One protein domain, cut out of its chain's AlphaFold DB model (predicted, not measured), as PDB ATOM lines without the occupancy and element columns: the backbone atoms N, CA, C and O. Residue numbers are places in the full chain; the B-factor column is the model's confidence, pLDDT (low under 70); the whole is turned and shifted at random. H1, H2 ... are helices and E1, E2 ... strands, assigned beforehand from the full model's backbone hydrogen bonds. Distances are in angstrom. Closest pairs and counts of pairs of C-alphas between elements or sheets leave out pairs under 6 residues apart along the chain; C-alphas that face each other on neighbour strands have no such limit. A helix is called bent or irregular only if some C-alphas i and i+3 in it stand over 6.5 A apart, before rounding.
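This is residues 24 to 78 of the 90 residues of an uncharacterized protein of Lysobacter dokdonensis DS-58 (UniProt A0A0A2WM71). The domain is an open V: one arm is a narrow sheet built on the long hairpin E2 and E3, with the shorter E1 beside E2, and the other arm is the single helix H1, which starts near the end of E3 and covers part of one face of the sheet with residues 56 to 67. The arms spread from there, and their far ends, residues 40 to 45 at the hairpin's tip and residues 68 to 78, stick out free. The printed part has 55 residues with three named strands and then one named helix, in the order E1 E2 E3 H1; the sheet's order is E1 - E2 - E3, all antiparallel, and the class is mixed, helices and strands. The whole is loose, with a radius of gyration of the C-alphas of 13.3 A, and flat, spanning 40 by 27 by 11 A.

E1 is residues 24 to 28, 13.6 A from first to last C-alpha, and begins with C-alpha 24 at (37.885, -43.929, 14.287). E2 is residues 33 to 41, 26.0 A long. E3 is residues 44 to 52, 25.3 A long, and ends with C-alpha 52 at (38.136, -29.823, 15.375). H1 is residues 56 to 77, 31.4 A long and not bent, and ends with C-alpha 77 at (33.889, -52.948, 27.849).

E1, E2 and E3 form a meander, each strand the antiparallel neighbour of the one before; E1 and E3 are the edge strands. The hairpin of E1 and E2 has directions at 166 degrees, with N 25 and O 36 within hydrogen-bond range at 2.8 A. The hairpin of E2 and E3 has directions at 161 degrees, with N 48 and O 37 at 2.8 A and N 41 and O 44 at 3.1 A. H1 is on one face of this sheet, which gives two layers, a helix over a sheet. Its height over the sheet is 11.2 A, on a local plane fitted to just 6 C-alphas. It lies over E1 and E2 and runs along the strands, at 22 degrees to E1 on the local plane. The closest C-alphas of E2 and H1 are those of Phe 33 and Ala 59, 5.5 A apart; those of E1 and H1 are His 28 and Ala 59, 7.0 A. In H1 every O i to N i+4 pair is within hydrogen-bond range.

The two C-alphas farthest apart are those of Asn 43 and Val 57, 39.9 A. Without the stretches that stand free, the body of 38 residues spans 31 by 18 by 10 A. The printed part has no cut, and its three links are tight. The mean pLDDT of the printed part is 75.6; residues 31 to 32, 40 to 50 and 78 are under 70.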
ATOM      1  N   PHE A  24      37.376 -45.288  14.289       75.94
ATOM      2  CA  PHE A  24      37.885 -43.929  14.287       75.94
ATOM      3  C   PHE A  24      39.410 -43.893  14.377       75.94
ATOM      4  O   PHE A  24      40.056 -44.781  14.934       75.94
ATOM      5  N   ARG A  25      39.993 -42.822  13.843       73.25
ATOM      6  CA  ARG A  25      41.409 -42.491  13.955       73.25
ATOM      7  C   ARG A  25      41.546 -41.074  14.483       73.25
ATOM      8  O   ARG A  25      40.958 -40.139  13.950       73.25
ATOM      9  N   ILE A  26      42.358 -40.912  15.520       78.56
ATOM     10  CA  ILE A  26      42.631 -39.607  16.124       78.56
ATOM     11  C   ILE A  26      44.046 -39.180  15.757       78.56
ATOM     12  O   ILE A  26      44.994 -39.963  15.852       78.56
ATOM     13  N   GLY A  27      44.195 -37.921  15.361       76.44
ATOM     14  CA  GLY A  27      45.481 -37.285  15.122       76.44
ATOM     15  C   GLY A  27      45.510 -35.877  15.694       76.44
ATOM     16  O   GLY A  27      44.480 -35.220  15.832       76.44
ATOM     17  N   HIS A  28      46.700 -35.380  16.012       75.88
ATOM     18  CA  HIS A  28      46.873 -33.988  16.404       75.88
ATOM     19  C   HIS A  28      48.193 -33.435  15.865       75.88
ATOM     20  O   HIS A  28      49.159 -34.172  15.664       75.88
ATOM     21  N   ASN A  29      48.246 -32.125  15.646       76.00
ATOM     22  CA  ASN A  29      49.495 -31.383  15.494       76.00
ATOM     23  C   ASN A  29      49.429 -30.085  16.315       76.00
ATOM     24  O   ASN A  29      48.536 -29.917  17.143       76.00
ATOM     25  N   ALA A  30      50.392 -29.180  16.132       71.19
ATOM     26  CA  ALA A  30      50.441 -27.931  16.888       71.19
ATOM     27  C   ALA A  30      49.227 -27.004  16.658       71.19
ATOM     28  O   ALA A  30      48.997 -26.122  17.471       71.19
ATOM     29  N   PHE A  31      48.449 -27.179  15.591       68.88
ATOM     30  CA  PHE A  31      47.396 -26.246  15.171       68.88
ATOM     31  C   PHE A  31      46.024 -26.896  14.963       68.88
ATOM     32  O   PHE A  31      45.052 -26.199  14.678       68.88
ATOM     33  N   GLU A  32      45.929 -28.220  15.044       68.94
ATOM     34  CA  GLU A  32      44.692 -28.933  14.741       68.94
ATOM     35  C   GLU A  32      44.593 -30.273  15.462       68.94
ATOM     36  O   GLU A  32      45.586 -30.972  15.687       68.94
ATOM     37  N   PHE A  33      43.349 -30.634  15.765       74.00
ATOM     38  CA  PHE A  33      42.940 -31.926  16.283       74.00
ATOM     39  C   PHE A  33      41.975 -32.565  15.273       74.00
ATOM     40  O   PHE A  33      40.991 -31.949  14.855       74.00
ATOM     41  N   LYS A  34      42.272 -33.780  14.818       74.44
ATOM     42  CA  LYS A  34      41.493 -34.480  13.787       74.44
ATOM     43  C   LYS A  34      40.942 -35.778  14.344       74.44
ATOM     44  O   LYS A  34      41.686 -36.534  14.969       74.44
ATOM     45  N   VAL A  35      39.663 -36.026  14.082       75.56
ATOM     46  CA  VAL A  35      39.001 -37.298  14.359       75.56
ATOM     47  C   VAL A  35      38.372 -37.781  13.058       75.56
ATOM     48  O   VAL A  35      37.356 -37.263  12.598       75.56
ATOM     49  N   ASP A  36      39.007 -38.760  12.435       72.50
ATOM     50  CA  ASP A  36      38.468 -39.415  11.252       72.50
ATOM     51  C   ASP A  36      37.597 -40.574  11.728       72.50
ATOM     52  O   ASP A  36      38.126 -41.547  12.258       72.50
ATOM     53  N   CYS A  37      36.278 -40.473  11.582       73.06
ATOM     54  CA  CYS A  37      35.346 -41.541  11.924       73.06
ATOM     55  C   CYS A  37      34.878 -42.244  10.648       73.06
ATOM     56  O   CYS A  37      34.889 -41.688   9.549       73.06
ATOM     57  N   GLY A  38      34.431 -43.481  10.758       70.38
ATOM     58  CA  GLY A  38      33.799 -44.155   9.641       70.38
ATOM     59  C   GLY A  38      32.986 -45.337  10.102       70.38
ATOM     60  O   GLY A  38      33.234 -45.894  11.171       70.38
ATOM     61  N   HIS A  39      32.014 -45.685   9.266       70.69
ATOM     62  CA  HIS A  39      31.259 -46.910   9.423       70.69
ATOM     63  C   HIS A  39      31.605 -47.883   8.296       70.69
ATOM     64  O   HIS A  39      31.498 -47.522   7.114       70.69
ATOM     65  N   GLU A  40      32.058 -49.087   8.639       66.19
ATOM     66  CA  GLU A  40      32.272 -50.149   7.653       66.19
ATOM     67  C   GLU A  40      30.920 -50.784   7.295       66.19
ATOM     68  O   GLU A  40      30.278 -51.417   8.126       66.19
ATOM     69  N   LYS A  41      30.457 -50.595   6.050       67.88
ATOM     70  CA  LYS A  41      29.274 -51.286   5.518       67.88
ATOM     71  C   LYS A  41      29.699 -52.433   4.607       67.88
ATOM     72  O   LYS A  41      30.769 -52.394   4.004       67.88
ATOM     73  N   GLU A  42      28.797 -53.393   4.417       66.75
ATOM     74  CA  GLU A  42      28.963 -54.575   3.551       66.75
ATOM     75  C   GLU A  42      29.400 -54.231   2.105       66.75
ATOM     76  O   GLU A  42      30.069 -55.022   1.453       66.75
ATOM     77  N   ASN A  43      29.099 -53.011   1.630       67.75
ATOM     78  CA  ASN A  43      29.468 -52.492   0.302       67.75
ATOM     79  C   ASN A  43      30.555 -51.393   0.316       67.75
ATOM     80  O   ASN A  43      30.734 -50.689  -0.680       67.75
ATOM     81  N   GLY A  44      31.277 -51.218   1.425       60.75
ATOM     82  CA  GLY A  44      32.391 -50.274   1.546       60.75
ATOM     83  C   GLY A  44      32.290 -49.329   2.744       60.75
ATOM     84  O   GLY A  44      31.270 -49.229   3.425       60.75
ATOM     85  N   MET A  45      33.381 -48.611   3.009       64.19
ATOM     86  CA  MET A  45      33.464 -47.665   4.122       64.19
ATOM     87  C   MET A  45      32.721 -46.369   3.776       64.19
ATOM     88  O   MET A  45      33.014 -45.746   2.754       64.19
ATOM     89  N   THR A  46      31.787 -45.933   4.628       65.50
ATOM     90  CA  THR A  46      31.260 -44.559   4.571       65.50
ATOM     91  C   THR A  46      32.075 -43.701   5.536       65.50
ATOM     92  O   THR A  46      31.903 -43.841   6.751       65.50
ATOM     93  N   PRO A  47      32.995 -42.850   5.048       59.69
ATOM     94  CA  PRO A  47      33.798 -42.025   5.933       59.69
ATOM     95  C   PRO A  47      32.976 -40.836   6.443       59.69
ATOM     96  O   PRO A  47      32.336 -40.126   5.668       59.69
ATOM     97  N   VAL A  48      33.026 -40.602   7.751       65.00
ATOM     98  CA  VAL A  48      32.441 -39.438   8.423       65.00
ATOM     99  C   VAL A  48      33.585 -38.635   9.035       65.00
ATOM    100  O   VAL A  48      34.216 -39.042  10.005       65.00
ATOM    101  N   TYR A  49      33.875 -37.470   8.466       61.22
ATOM    102  CA  TYR A  49      35.009 -36.661   8.910       61.22
ATOM    103  C   TYR A  49      34.582 -35.647   9.971       61.22
ATOM    104  O   TYR A  49      33.743 -34.787   9.699       61.22
ATOM    105  N   LEU A  50      35.212 -35.686  11.149       69.88
ATOM    106  CA  LEU A  50      35.094 -34.649  12.170       69.88
ATOM    107  C   LEU A  50      36.442 -33.937  12.347       69.88
ATOM    108  O   LEU A  50      37.412 -34.474  12.885       69.88
ATOM    109  N   ARG A  51      36.512 -32.669  11.934       71.94
ATOM    110  CA  ARG A  51      37.697 -31.831  12.159       71.94
ATOM    111  C   ARG A  51      37.416 -30.798  13.236       71.94
ATOM    112  O   ARG A  51      36.547 -29.950  13.061       71.94
ATOM    113  N   VAL A  52      38.210 -30.816  14.303       73.50
ATOM    114  CA  VAL A  52      38.136 -29.823  15.375       73.50
ATOM    115  C   VAL A  52      39.339 -28.890  15.263       73.50
ATOM    116  O   VAL A  52      40.487 -29.266  15.503       73.50
ATOM    117  N   ILE A  53      39.087 -27.640  14.880       74.50
ATOM    118  CA  ILE A  53      40.134 -26.616  14.841       74.50
ATOM    119  C   ILE A  53      40.218 -25.989  16.230       74.50
ATOM    120  O   ILE A  53      39.293 -25.319  16.682       74.50
ATOM    121  N   ALA A  54      41.335 -26.223  16.909       73.69
ATOM    122  CA  ALA A  54      41.597 -25.724  18.248       73.69
ATOM    123  C   ALA A  54      43.017 -25.155  18.313       73.69
ATOM    124  O   ALA A  54      43.911 -25.603  17.597       73.69
ATOM    125  N   ASN A  55      43.238 -24.173  19.187       81.31
ATOM    126  CA  ASN A  55      44.587 -23.674  19.452       81.31
ATOM    127  C   ASN A  55      45.479 -24.799  20.050       81.31
ATOM    128  O   ASN A  55      44.941 -25.782  20.568       81.31
ATOM    129  N   PRO A  56      46.823 -24.676  20.025       79.06
ATOM    130  CA  PRO A  56      47.726 -25.755  20.446       79.06
ATOM    131  C   PRO A  56      47.464 -26.279  21.866       79.06
ATOM    132  O   PRO A  56      47.578 -27.477  22.131       79.06
ATOM    133  N   VAL A  57      47.118 -25.376  22.786       85.31
ATOM    134  CA  VAL A  57      46.854 -25.702  24.194       85.31
ATOM    135  C   VAL A  57      45.579 -26.539  24.306       85.31
ATOM    136  O   VAL A  57      45.591 -27.603  24.921       85.31
ATOM    137  N   ASN A  58      44.512 -26.106  23.639       82.12
ATOM    138  CA  ASN A  58      43.225 -26.791  23.629       82.12
ATOM    139  C   ASN A  58      43.298 -28.123  22.869       82.12
ATOM    140  O   ASN A  58      42.720 -29.103  23.322       82.12
ATOM    141  N   ALA A  59      44.040 -28.196  21.760       81.19
ATOM    142  CA  ALA A  59      44.242 -29.436  21.007       81.19
ATOM    143  C   ALA A  59      44.965 -30.503  21.847       81.19
ATOM    144  O   ALA A  59      44.584 -31.676  21.835       81.19
ATOM    145  N   ARG A  60      45.979 -30.097  22.625       81.12
ATOM    146  CA  ARG A  60      46.689 -30.988  23.552       81.12
ATOM    147  C   ARG A  60      45.782 -31.483  24.675       81.12
ATOM    148  O   ARG A  60      45.836 -32.664  25.017       81.12
ATOM    149  N   GLU A  61      44.980 -30.595  25.252       87.44
ATOM    150  CA  GLU A  61      44.071 -30.966  26.335       87.44
ATOM    151  C   GLU A  61      42.950 -31.888  25.839       87.44
ATOM    152  O   GLU A  61      42.691 -32.914  26.465       87.44
ATOM    153  N   LEU A  62      42.374 -31.612  24.663       83.44
ATOM    154  CA  LEU A  62      41.406 -32.496  24.003       83.44
ATOM    155  C   LEU A  62      41.982 -33.894  23.767       83.44
ATOM    156  O   LEU A  62      41.349 -34.884  24.125       83.44
ATOM    157  N   PHE A  63      43.204 -33.988  23.233       81.56
ATOM    158  CA  PHE A  63      43.870 -35.277  23.031       81.56
ATOM    159  C   PHE A  63      44.061 -36.038  24.348       81.56
ATOM    160  O   PHE A  63      43.789 -37.237  24.423       81.56
ATOM    161  N   ARG A  64      44.487 -35.342  25.408       86.38
ATOM    162  CA  ARG A  64      44.686 -35.943  26.730       86.38
ATOM    163  C   ARG A  64      43.378 -36.476  27.311       86.38
ATOM    164  O   ARG A  64      43.345 -37.616  27.773       86.38
ATOM    165  N   GLN A  65      42.322 -35.666  27.306       89.69
ATOM    166  CA  GLN A  65      41.025 -36.057  27.858       89.69
ATOM    167  C   GLN A  65      40.404 -37.204  27.063       89.69
ATOM    168  O   GLN A  65      39.901 -38.153  27.664       89.69
ATOM    169  N   LEU A  66      40.517 -37.168  25.732       85.31
ATOM    170  CA  LEU A  66      40.021 -38.239  24.879       85.31
ATOM    171  C   LEU A  66      40.766 -39.552  25.139       85.31
ATOM    172  O   LEU A  66      40.127 -40.585  25.306       85.31
ATOM    173  N   GLY A  67      42.096 -39.520  25.272       83.50
ATOM    174  CA  GLY A  67      42.883 -40.707  25.618       83.50
ATOM    175  C   GLY A  67      42.476 -41.331  26.959       83.50
ATOM    176  O   GLY A  67      42.336 -42.549  27.057       83.50
ATOM    177  N   VAL A  68      42.218 -40.508  27.983       87.06
ATOM    178  CA  VAL A  68      41.706 -40.990  29.282       87.06
ATOM    179  C   VAL A  68      40.308 -41.595  29.136       87.06
ATOM    180  O   VAL A  68      40.027 -42.627  29.745       87.06
ATOM    181  N   GLY A  69      39.438 -40.977  28.335       85.38
ATOM    182  CA  GLY A  69      38.103 -41.496  28.038       85.38
ATOM    183  C   GLY A  69      38.147 -42.862  27.352       85.38
ATOM    184  O   GLY A  69      37.481 -43.788  27.806       85.38
ATOM    185  N   LEU A  70      38.990 -43.006  26.326       80.50
ATOM    186  CA  LEU A  70      39.179 -44.261  25.596       80.50
ATOM    187  C   LEU A  70      39.740 -45.372  26.483       80.50
ATOM    188  O   LEU A  70      39.253 -46.496  26.430       80.50
ATOM    189  N   LEU A  71      40.712 -45.063  27.346       80.62
ATOM    190  CA  LEU A  71      41.261 -46.052  28.274       80.62
ATOM    191  C   LEU A  71      40.198 -46.546  29.266       80.62
ATOM    192  O   LEU A  71      40.095 -47.742  29.507       80.62
ATOM    193  N   ARG A  72      39.375 -45.636  29.803       84.25
ATOM    194  CA  ARG A  72      38.249 -45.991  30.686       84.25
ATOM    195  C   ARG A  72      37.167 -46.789  29.964       84.25
ATOM    196  O   ARG A  72      36.501 -47.605  30.591       84.25
ATOM    197  N   HIS A  73      36.958 -46.520  28.679       78.06
ATOM    198  CA  HIS A  73      36.025 -47.280  27.860       78.06
ATOM    199  C   HIS A  73      36.521 -48.718  27.669       78.06
ATOM    200  O   HIS A  73      35.783 -49.646  27.978       78.06
ATOM    201  N   ALA A  74      37.790 -48.893  27.287       78.25
ATOM    202  CA  ALA A  74      38.410 -50.209  27.134       78.25
ATOM    203  C   ALA A  74      38.446 -51.009  28.450       78.25
ATOM    204  O   ALA A  74      38.205 -52.210  28.448       78.25
ATOM    205  N   ASP A  75      38.694 -50.346  29.584       80.94
ATOM    206  CA  ASP A  75      38.642 -50.975  30.913       80.94
ATOM    207  C   ASP A  75      37.227 -51.472  31.269       80.94
ATOM    208  O   ASP A  75      37.063 -52.494  31.926       80.94
ATOM    209  N   ARG A  76      36.187 -50.764  30.804       80.94
ATOM    210  CA  ARG A  76      34.784 -51.093  31.092       80.94
ATOM    211  C   ARG A  76      34.197 -52.156  30.163       80.94
ATOM    212  O   ARG A  76      33.379 -52.946  30.625       80.94
ATOM    213  N   PHE A  77      34.543 -52.129  28.879       80.50
ATOM    214  CA  PHE A  77      33.889 -52.948  27.849       80.50
ATOM    215  C   PHE A  77      34.810 -53.994  27.211       80.50
ATOM    216  O   PHE A  77      34.344 -54.804  26.418       80.50
ATOM    217  N   GLY A  78      36.085 -54.033  27.603       68.81
ATOM    218  CA  GLY A  78      37.097 -54.840  26.935       68.81
ATOM    219  C   GLY A  78      37.719 -54.092  25.758       68.81
ATOM    220  O   GLY A  78      37.259 -53.032  25.333       68.81
TER     221      GLY A  78